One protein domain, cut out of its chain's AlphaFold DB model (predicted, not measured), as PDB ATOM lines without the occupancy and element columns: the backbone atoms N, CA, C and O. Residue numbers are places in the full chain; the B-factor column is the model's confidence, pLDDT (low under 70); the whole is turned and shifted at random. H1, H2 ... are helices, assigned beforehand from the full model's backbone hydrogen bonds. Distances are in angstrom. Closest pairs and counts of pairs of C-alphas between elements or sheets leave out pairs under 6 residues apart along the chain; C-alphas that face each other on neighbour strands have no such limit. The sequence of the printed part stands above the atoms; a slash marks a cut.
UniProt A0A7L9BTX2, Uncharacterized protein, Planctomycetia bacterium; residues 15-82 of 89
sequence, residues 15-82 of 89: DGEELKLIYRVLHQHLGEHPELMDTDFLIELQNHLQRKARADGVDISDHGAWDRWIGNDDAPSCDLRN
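What this domain is: This is residues 15 to 82 of the 89 residues of an uncharacterized protein of Planctomycetia bacterium (UniProt A0A7L9BTX2). The longest helix, H3, is crossed aslant by H1, with the short H2 in the turn between them at one end of H3; H4 stands across H3 near its other end, and the small H5 lies out beyond H4. The assembly has few helix contacts, H1 and H3 being the one pair that touches, and residues 28 to 35 stick out. The printed part has 68 residues, with five named helices in the order H1, H2, H3, H4, H5 and no named strand: the class is all helix. The whole is compact, with a radius of gyration of the C-alphas of 11.9 A and spans of 32 by 28 by 20 A.

Where its parts are: H3, residues 40 to 55, is 22.5 A long and begins at C-alpha 40 at (-3.497, -20.718, -91.070). H1, residues 16 to 28, is 18.5 A long and begins at C-alpha 16 at (3.845, -36.956, -96.392). H2 is residues 34 to 38 and H4 residues 63 to 69. H5, residues 78 to 82, ends at C-alpha 82 at (10.676, -27.502, -70.926).

How they stand to each other: H3 touches H1 with residues 42 to 49 alone, the closest C-alphas being those of Leu 45 and Tyr 23, 6.9 A apart. They run opposite ways at a steep tilt of 53 degrees. H2 is close to H3 but not clearly touching, the closest C-alphas being those of Leu 36 and Leu 42, 6.8 A apart. H4 is close to H3 but not clearly touching, with the closest C-alphas, of Trp 69 and Ala 53, 6.9 A apart; their lines are about perpendicular, at 82 degrees. H4 and H5 are only just apart, closest 8.1 A. Every O i to N i+4 pair is within hydrogen-bond range in H1, H3, H4 and H5; in H2 0 of 1 is, beside 2 of 2 O i to N i+3 pairs.

The domain as a whole: The two C-alphas farthest apart, of Glu 32 and Gly 57, are 32.4 A apart. The printed part has no cut and no long link. The pLDDT is under 70 in residues 73 to 82.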
ATOM      1  N   ASP A  15       4.554 -34.610-100.584       91.50
ATOM      2  CA  ASP A  15       4.877 -35.871 -99.926       91.50
ATOM      3  C   ASP A  15       4.637 -35.801 -98.406       91.50
ATOM      4  O   ASP A  15       4.839 -34.774 -97.757       91.50
ATOM      5  N   GLY A  16       4.187 -36.910 -97.815       91.81
ATOM      6  CA  GLY A  16       3.845 -36.956 -96.392       91.81
ATOM      7  C   GLY A  16       5.041 -36.763 -95.460       91.81
ATOM      8  O   GLY A  16       4.888 -36.136 -94.412       91.81
ATOM      9  N   GLU A  17       6.217 -37.268 -95.831       94.62
ATOM     10  CA  GLU A  17       7.435 -37.119 -95.032       94.62
ATOM     11  C   GLU A  17       8.013 -35.704 -95.159       94.62
ATOM     12  O   GLU A  17       8.487 -35.139 -94.171       94.62
ATOM     13  N   GLU A  18       7.876 -35.070 -96.328       94.38
ATOM     14  CA  GLU A  18       8.192 -33.645 -96.498       94.38
ATOM     15  C   GLU A  18       7.312 -32.764 -95.601       94.38
ATOM     16  O   GLU A  18       7.821 -31.889 -94.899       94.38
ATOM     17  N   LEU A  19       6.002 -33.027 -95.547       95.81
ATOM     18  CA  LEU A  19       5.085 -32.293 -94.671       95.81
ATOM     19  C   LEU A  19       5.444 -32.450 -93.187       95.81
ATOM     20  O   LEU A  19       5.408 -31.467 -92.442       95.81
ATOM     21  N   LYS A  20       5.830 -33.658 -92.751       96.50
ATOM     22  CA  LYS A  20       6.324 -33.894 -91.384       96.50
ATOM     23  C   LYS A  20       7.599 -33.098 -91.106       96.50
ATOM     24  O   LYS A  20       7.694 -32.464 -90.057       96.50
ATOM     25  N   LEU A  21       8.560 -33.085 -92.036       95.44
ATOM     26  CA  LEU A  21       9.788 -32.295 -91.905       95.44
ATOM     27  C   LEU A  21       9.482 -30.799 -91.762       95.44
ATOM     28  O   LEU A  21       9.972 -30.176 -90.821       95.44
ATOM     29  N   ILE A  22       8.662 -30.244 -92.659       95.50
ATOM     30  CA  ILE A  22       8.277 -28.825 -92.643       95.50
ATOM     31  C   ILE A  22       7.609 -28.478 -91.312       95.50
ATOM     32  O   ILE A  22       7.999 -27.508 -90.665       95.50
ATOM     33  N   TYR A  23       6.656 -29.304 -90.868       96.25
ATOM     34  CA  TYR A  23       5.999 -29.119 -89.578       96.25
ATOM     35  C   TYR A  23       7.006 -29.093 -88.425       96.25
ATOM     36  O   TYR A  23       6.977 -28.160 -87.629       96.25
ATOM     37  N   ARG A  24       7.924 -30.070 -88.343       94.88
ATOM     38  CA  ARG A  24       8.936 -30.121 -87.273       94.88
ATOM     39  C   ARG A  24       9.801 -28.865 -87.244       94.88
ATOM     40  O   ARG A  24      10.017 -28.321 -86.165       94.88
ATOM     41  N   VAL A  25      10.276 -28.408 -88.405       94.88
ATOM     42  CA  VAL A  25      11.122 -27.211 -88.506       94.88
ATOM     43  C   VAL A  25      10.353 -25.981 -88.028       94.88
ATOM     44  O   VAL A  25      10.809 -25.296 -87.118       94.88
ATOM     45  N   LEU A  26       9.154 -25.733 -88.561       95.38
ATOM     46  CA  LEU A  26       8.345 -24.579 -88.153       95.38
ATOM     47  C   LEU A  26       7.988 -24.627 -86.664       95.38
ATOM     48  O   LEU A  26       8.110 -23.630 -85.955       95.38
ATOM     49  N   HIS A  27       7.608 -25.804 -86.169       93.25
ATOM     50  CA  HIS A  27       7.216 -25.988 -84.778       93.25
ATOM     51  C   HIS A  27       8.389 -25.779 -83.799       93.25
ATOM     52  O   HIS A  27       8.189 -25.284 -82.690       93.25
ATOM     53  N   GLN A  28       9.622 -26.130 -84.181       91.75
ATOM     54  CA  GLN A  28      10.816 -25.883 -83.359       91.75
ATOM     55  C   GLN A  28      11.124 -24.388 -83.193       91.75
ATOM     56  O   GLN A  28      11.653 -23.992 -82.154       91.75
ATOM     57  N   HIS A  29      10.746 -23.561 -84.169       93.25
ATOM     58  CA  HIS A  29      10.999 -22.120 -84.168       93.25
ATOM     59  C   HIS A  29       9.873 -21.275 -83.547       93.25
ATOM     60  O   HIS A  29      10.018 -20.059 -83.450       93.25
ATOM     61  N   LEU A  30       8.794 -21.881 -83.029       92.44
ATOM     62  CA  LEU A  30       7.691 -21.150 -82.373       92.44
ATOM     63  C   LEU A  30       8.140 -20.259 -81.203       92.44
ATOM     64  O   LEU A  30       7.503 -19.255 -80.907       92.44
ATOM     65  N   GLY A  31       9.228 -20.622 -80.512       89.75
ATOM     66  CA  GLY A  31       9.771 -19.816 -79.414       89.75
ATOM     67  C   GLY A  31      10.458 -18.521 -79.868       89.75
ATOM     68  O   GLY A  31      10.573 -17.588 -79.074       89.75
ATOM     69  N   GLU A  32      10.924 -18.475 -81.115       94.25
ATOM     70  CA  GLU A  32      11.585 -17.321 -81.741       94.25
ATOM     71  C   GLU A  32      10.609 -16.520 -82.610       94.25
ATOM     72  O   GLU A  32      10.756 -15.308 -82.735       94.25
ATOM     73  N   HIS A  33       9.593 -17.202 -83.144       95.12
ATOM     74  CA  HIS A  33       8.584 -16.678 -84.057       95.12
ATOM     75  C   HIS A  33       7.169 -17.031 -83.566       95.12
ATOM     76  O   HIS A  33       6.518 -17.914 -84.135       95.12
ATOM     77  N   PRO A  34       6.677 -16.399 -82.484       92.88
ATOM     78  CA  PRO A  34       5.349 -16.681 -81.939       92.88
ATOM     79  C   PRO A  34       4.218 -16.418 -82.944       92.88
ATOM     80  O   PRO A  34       3.194 -17.091 -82.884       92.88
ATOM     81  N   GLU A  35       4.419 -15.523 -83.914       95.25
ATOM     82  CA  GLU A  35       3.486 -15.246 -85.011       95.25
ATOM     83  C   GLU A  35       3.148 -16.483 -85.855       95.25
ATOM     84  O   GLU A  35       2.075 -16.547 -86.450       95.25
ATOM     85  N   LEU A  36       4.021 -17.497 -85.879       94.50
ATOM     86  CA  LEU A  36       3.754 -18.758 -86.569       94.50
ATOM     87  C   LEU A  36       2.549 -19.501 -85.975       94.50
ATOM     88  O   LEU A  36       1.862 -20.206 -86.716       94.50
ATOM     89  N   MET A  37       2.274 -19.332 -84.673       90.56
ATOM     90  CA  MET A  37       1.142 -19.976 -83.991       90.56
ATOM     91  C   MET A  37      -0.211 -19.558 -84.572       90.56
ATOM     92  O   MET A  37      -1.148 -20.353 -84.540       90.56
ATOM     93  N   ASP A  38      -0.290 -18.347 -85.122       93.00
ATOM     94  CA  ASP A  38      -1.519 -17.765 -85.665       93.00
ATOM     95  C   ASP A  38      -1.625 -17.939 -87.189       93.00
ATOM     96  O   ASP A  38      -2.578 -17.471 -87.808       93.00
ATOM     97  N   THR A  39      -0.650 -18.599 -87.824       96.75
ATOM     98  CA  THR A  39      -0.698 -18.824 -89.271       96.75
ATOM     99  C   THR A  39      -1.652 -19.963 -89.618       96.75
ATOM    100  O   THR A  39      -1.482 -21.096 -89.158       96.75
ATOM    101  N   ASP A  40      -2.593 -19.694 -90.527       95.06
ATOM    102  CA  ASP A  40      -3.497 -20.718 -91.070       95.06
ATOM    103  C   ASP A  40      -2.720 -21.914 -91.632       95.06
ATOM    104  O   ASP A  40      -3.123 -23.063 -91.472       95.06
ATOM    105  N   PHE A  41      -1.558 -21.659 -92.243       94.00
ATOM    106  CA  PHE A  41      -0.705 -22.707 -92.789       94.00
ATOM    107  C   PHE A  41      -0.242 -23.706 -91.724       94.00
ATOM    108  O   PHE A  41      -0.377 -24.914 -91.927       94.00
ATOM    109  N   LEU A  42       0.303 -23.237 -90.595       96.00
ATOM    110  CA  LEU A  42       0.813 -24.139 -89.563       96.00
ATOM    111  C   LEU A  42      -0.328 -24.899 -88.875       96.00
ATOM    112  O   LEU A  42      -0.191 -26.098 -88.620       96.00
ATOM    113  N   ILE A  43      -1.457 -24.223 -88.637       95.81
ATOM    114  CA  ILE A  43      -2.668 -24.820 -88.061       95.81
ATOM    115  C   ILE A  43      -3.196 -25.935 -88.974       95.81
ATOM    116  O   ILE A  43      -3.399 -27.068 -88.528       95.81
ATOM    117  N   GLU A  44      -3.368 -25.657 -90.266       96.00
ATOM    118  CA  GLU A  44      -3.879 -26.638 -91.223       96.00
ATOM    119  C   GLU A  44      -2.901 -27.788 -91.464       96.00
ATOM    120  O   GLU A  44      -3.321 -28.947 -91.559       96.00
ATOM    121  N   LEU A  45      -1.595 -27.508 -91.484       96.19
ATOM    122  CA  LEU A  45      -0.560 -28.535 -91.562       96.19
ATOM    123  C   LEU A  45      -0.619 -29.475 -90.352       96.19
ATOM    124  O   LEU A  45      -0.640 -30.698 -90.520       96.19
ATOM    125  N   GLN A  46      -0.709 -28.926 -89.138       96.25
ATOM    126  CA  GLN A  46      -0.850 -29.719 -87.919       96.25
ATOM    127  C   GLN A  46      -2.127 -30.567 -87.952       96.25
ATOM    128  O   GLN A  46      -2.066 -31.777 -87.728       96.25
ATOM    129  N   ASN A  47      -3.270 -29.966 -88.294       96.38
ATOM    130  CA  ASN A  47      -4.554 -30.657 -88.403       96.38
ATOM    131  C   ASN A  47      -4.504 -31.797 -89.434       96.38
ATOM    132  O   ASN A  47      -5.016 -32.894 -89.189       96.38
ATOM    133  N   HIS A  48      -3.880 -31.560 -90.589       96.12
ATOM    134  CA  HIS A  48      -3.694 -32.569 -91.627       96.12
ATOM    135  C   HIS A  48      -2.863 -33.753 -91.123       96.12
ATOM    136  O   HIS A  48      -3.297 -34.902 -91.243       96.12
ATOM    137  N   LEU A  49      -1.706 -33.485 -90.517       97.12
ATOM    138  CA  LEU A  49      -0.820 -34.522 -89.990       97.12
ATOM    139  C   LEU A  49      -1.471 -35.307 -88.843       97.12
ATOM    140  O   LEU A  49      -1.385 -36.530 -88.818       97.12
ATOM    141  N   GLN A  50      -2.201 -34.641 -87.948       97.12
ATOM    142  CA  GLN A  50      -2.937 -35.297 -86.865       97.12
ATOM    143  C   GLN A  50      -4.033 -36.238 -87.374       97.12
ATOM    144  O   GLN A  50      -4.213 -37.327 -86.828       97.12
ATOM    145  N   ARG A  51      -4.757 -35.862 -88.439       97.50
ATOM    146  CA  ARG A  51      -5.728 -36.763 -89.083       97.50
ATOM    147  C   ARG A  51      -5.048 -38.006 -89.654       97.50
ATOM    148  O   ARG A  51      -5.580 -39.100 -89.484       97.50
ATOM    149  N   LYS A  52      -3.880 -37.850 -90.288       97.19
ATOM    150  CA  LYS A  52      -3.100 -38.976 -90.827       97.19
ATOM    151  C   LYS A  52      -2.582 -39.890 -89.717       97.19
ATOM    152  O   LYS A  52      -2.826 -41.084 -89.775       97.19
ATOM    153  N   ALA A  53      -2.000 -39.328 -88.662       97.19
ATOM    154  CA  ALA A  53      -1.530 -40.095 -87.511       97.19
ATOM    155  C   ALA A  53      -2.657 -40.908 -86.854       97.19
ATOM    156  O   ALA A  53      -2.494 -42.094 -86.583       97.19
ATOM    157  N   ARG A  54      -3.839 -40.303 -86.665       97.62
ATOM    158  CA  ARG A  54      -5.022 -41.015 -86.153       97.62
ATOM    159  C   ARG A  54      -5.462 -42.152 -87.075       97.62
ATOM    160  O   ARG A  54      -5.837 -43.210 -86.580       97.62
ATOM    161  N   ALA A  55      -5.426 -41.946 -88.393       97.50
ATOM    162  CA  ALA A  55      -5.741 -42.993 -89.367       97.50
ATOM    163  C   ALA A  55      -4.734 -44.156 -89.315       97.50
ATOM    164  O   ALA A  55      -5.127 -45.304 -89.503       97.50
ATOM    165  N   ASP A  56      -3.479 -43.866 -88.967       96.62
ATOM    166  CA  ASP A  56      -2.422 -44.856 -88.730       96.62
ATOM    167  C   ASP A  56      -2.498 -45.499 -87.324       96.62
ATOM    168  O   ASP A  56      -1.648 -46.310 -86.962       96.62
ATOM    169  N   GLY A  57      -3.507 -45.155 -86.514       97.44
ATOM    170  CA  GLY A  57      -3.715 -45.713 -85.174       97.44
ATOM    171  C   GLY A  57      -2.870 -45.073 -84.069       97.44
ATOM    172  O   GLY A  57      -2.784 -45.621 -82.972       97.44
ATOM    173  N   VAL A  58      -2.249 -43.922 -84.331       96.75
ATOM    174  CA  VAL A  58      -1.460 -43.187 -83.338       96.75
ATOM    175  C   VAL A  58      -2.369 -42.373 -82.423       96.75
ATOM    176  O   VAL A  58      -3.180 -41.561 -82.879       96.75
ATOM    177  N   ASP A  59      -2.182 -42.542 -81.115       94.19
ATOM    178  CA  ASP A  59      -2.758 -41.645 -80.119       94.19
ATOM    179  C   ASP A  59      -1.980 -40.325 -80.100       94.19
ATOM    180  O   ASP A  59      -0.910 -40.211 -79.511       94.19
ATOM    181  N   ILE A  60      -2.530 -39.308 -80.758       93.00
ATOM    182  CA  ILE A  60      -1.903 -37.985 -80.831       93.00
ATOM    183  C   ILE A  60      -1.954 -37.201 -79.508       93.00
ATOM    184  O   ILE A  60      -1.381 -36.115 -79.434       93.00
ATOM    185  N   SER A  61      -2.684 -37.692 -78.498       91.75
ATOM    186  CA  SER A  61      -2.670 -37.107 -77.152       91.75
ATOM    187  C   SER A  61      -1.455 -37.562 -76.338       91.75
ATOM    188  O   SER A  61      -1.027 -36.851 -75.427       91.75
ATOM    189  N   ASP A  62      -0.838 -38.685 -76.720       91.94
ATOM    190  CA  ASP A  62       0.479 -39.091 -76.243       91.94
ATOM    191  C   ASP A  62       1.560 -38.343 -77.040       91.94
ATOM    192  O   ASP A  62       1.847 -38.646 -78.202       91.94
ATOM    193  N   HIS A  63       2.200 -37.369 -76.388       87.69
ATOM    194  CA  HIS A  63       3.291 -36.590 -76.975       87.69
ATOM    195  C   HIS A  63       4.434 -37.456 -77.514       87.69
ATOM    196  O   HIS A  63       5.004 -37.117 -78.546       87.69
ATOM    197  N   GLY A  64       4.757 -38.571 -76.855       89.31
ATOM    198  CA  GLY A  64       5.806 -39.479 -77.309       89.31
ATOM    199  C   GLY A  64       5.388 -40.277 -78.542       89.31
ATOM    200  O   GLY A  64       6.207 -40.501 -79.431       89.31
ATOM    201  N   ALA A  65       4.125 -40.702 -78.620       91.75
ATOM    202  CA  ALA A  65       3.592 -41.372 -79.805       91.75
ATOM    203  C   ALA A  65       3.517 -40.420 -81.008       91.75
ATOM    204  O   ALA A  65       3.928 -40.792 -82.110       91.75
ATOM    205  N   TRP A  66       3.073 -39.182 -80.780       94.25
ATOM    206  CA  TRP A  66       3.086 -38.120 -81.782       94.25
ATOM    207  C   TRP A  66       4.500 -37.817 -82.282       94.25
ATOM    208  O   TRP A  66       4.725 -37.867 -83.489       94.25
ATOM    209  N   ASP A  67       5.448 -37.569 -81.369       92.25
ATOM    210  CA  ASP A  67       6.840 -37.248 -81.701       92.25
ATOM    211  C   ASP A  67       7.479 -38.339 -82.568       92.25
ATOM    212  O   ASP A  67       8.052 -38.029 -83.611       92.25
ATOM    213  N   ARG A  68       7.316 -39.615 -82.202       93.31
ATOM    214  CA  ARG A  68       7.818 -40.730 -83.019       93.31
ATOM    215  C   ARG A  68       7.183 -40.761 -84.408       93.31
ATOM    216  O   ARG A  68       7.875 -40.910 -85.407       93.31
ATOM    217  N   TRP A  69       5.865 -40.577 -84.507       95.62
ATOM    218  CA  TRP A  69       5.171 -40.648 -85.799       95.62
ATOM    219  C   TRP A  69       5.561 -39.515 -86.760       95.62
ATOM    220  O   TRP A  69       5.686 -39.737 -87.970       95.62
ATOM    221  N   ILE A  70       5.804 -38.308 -86.236       94.44
ATOM    222  CA  ILE A  70       6.339 -37.196 -87.033       94.44
ATOM    223  C   ILE A  70       7.848 -37.331 -87.295       94.44
ATOM    224  O   ILE A  70       8.404 -36.450 -87.941       94.44
ATOM    225  N   GLY A  71       8.520 -38.389 -86.817       91.56
ATOM    226  CA  GLY A  71       9.951 -38.669 -87.004       91.56
ATOM    227  C   GLY A  71      10.879 -37.822 -86.127       91.56
ATOM    228  O   GLY A  71      11.986 -37.479 -86.529       91.56
ATOM    229  N   ASN A  72      10.402 -37.412 -84.956       85.56
ATOM    230  CA  ASN A  72      11.151 -36.674 -83.942       85.56
ATOM    231  C   ASN A  72      11.785 -37.648 -82.933       85.56
ATOM    232  O   ASN A  72      11.660 -37.468 -81.725       85.56
ATOM    233  N   ASP A  73      12.429 -38.706 -83.425       69.88
ATOM    234  CA  ASP A  73      13.018 -39.763 -82.586       69.88
ATOM    235  C   ASP A  73      14.219 -39.241 -81.761       69.88
ATOM    236  O   ASP A  73      14.461 -39.697 -80.646       69.88
ATOM    237  N   ASP A  74      14.881 -38.198 -82.286       62.75
ATOM    238  CA  ASP A  74      15.897 -37.297 -81.704       62.75
ATOM    239  C   ASP A  74      15.495 -36.489 -80.457       62.75
ATOM    240  O   ASP A  74      16.301 -35.761 -79.867       62.75
ATOM    241  N   ALA A  75      14.214 -36.508 -80.105       57.62
ATOM    242  CA  ALA A  75      13.624 -35.640 -79.105       57.62
ATOM    243  C   ALA A  75      14.199 -35.865 -77.696       57.62
ATOM    244  O   ALA A  75      13.903 -36.897 -77.090       57.62
ATOM    245  N   PRO A  76      14.905 -34.893 -77.072       57.50
ATOM    246  CA  PRO A  76      15.058 -34.937 -75.621       57.50
ATOM    247  C   PRO A  76      13.660 -34.937 -74.988       57.50
ATOM    248  O   PRO A  76      12.742 -34.310 -75.526       57.50
ATOM    249  N   SER A  77      13.490 -35.651 -73.872       57.91
ATOM    250  CA  SER A  77      12.187 -35.818 -73.215       57.91
ATOM    251  C   SER A  77      11.462 -34.479 -73.006       57.91
ATOM    252  O   SER A  77      12.093 -33.424 -72.891       57.91
ATOM    253  N   CYS A  78      10.127 -34.511 -72.932       55.94
ATOM    254  CA  CYS A  78       9.300 -33.324 -72.665       55.94
ATOM    255  C   CYS A  78       9.829 -32.513 -71.464       55.94
ATOM    256  O   CYS A  78       9.913 -31.285 -71.524       55.94
ATOM    257  N   ASP A  79      10.294 -33.211 -70.424       56.16
ATOM    258  CA  ASP A  79      10.914 -32.605 -69.247       56.16
ATOM    259  C   ASP A  79      12.146 -31.773 -69.614       56.16
ATOM    260  O   ASP A  79      12.219 -30.603 -69.248       56.16
ATOM    261  N   LEU A  80      13.072 -32.325 -70.407       59.31
ATOM    262  CA  LEU A  80      14.294 -31.647 -70.856       59.31
ATOM    263  C   LEU A  80      14.019 -30.481 -71.815       59.31
ATOM    264  O   LEU A  80      14.715 -29.465 -71.770       59.31
ATOM    265  N   ARG A  81      12.988 -30.592 -72.658       56.72
ATOM    266  CA  ARG A  81      12.551 -29.518 -73.568       56.72
ATOM    267  C   ARG A  81      12.005 -28.312 -72.815       56.72
ATOM    268  O   ARG A  81      12.299 -27.172 -73.174       56.72
ATOM    269  N   ASN A  82      11.265 -28.557 -71.739       55.94
ATOM    270  CA  ASN A  82      10.676 -27.502 -70.926       55.94
ATOM    271  C   ASN A  82      11.692 -26.808 -70.002       55.94
ATOM    272  O   ASN A  82      11.426 -25.685 -69.581       55.94
TER     273      ASN A  82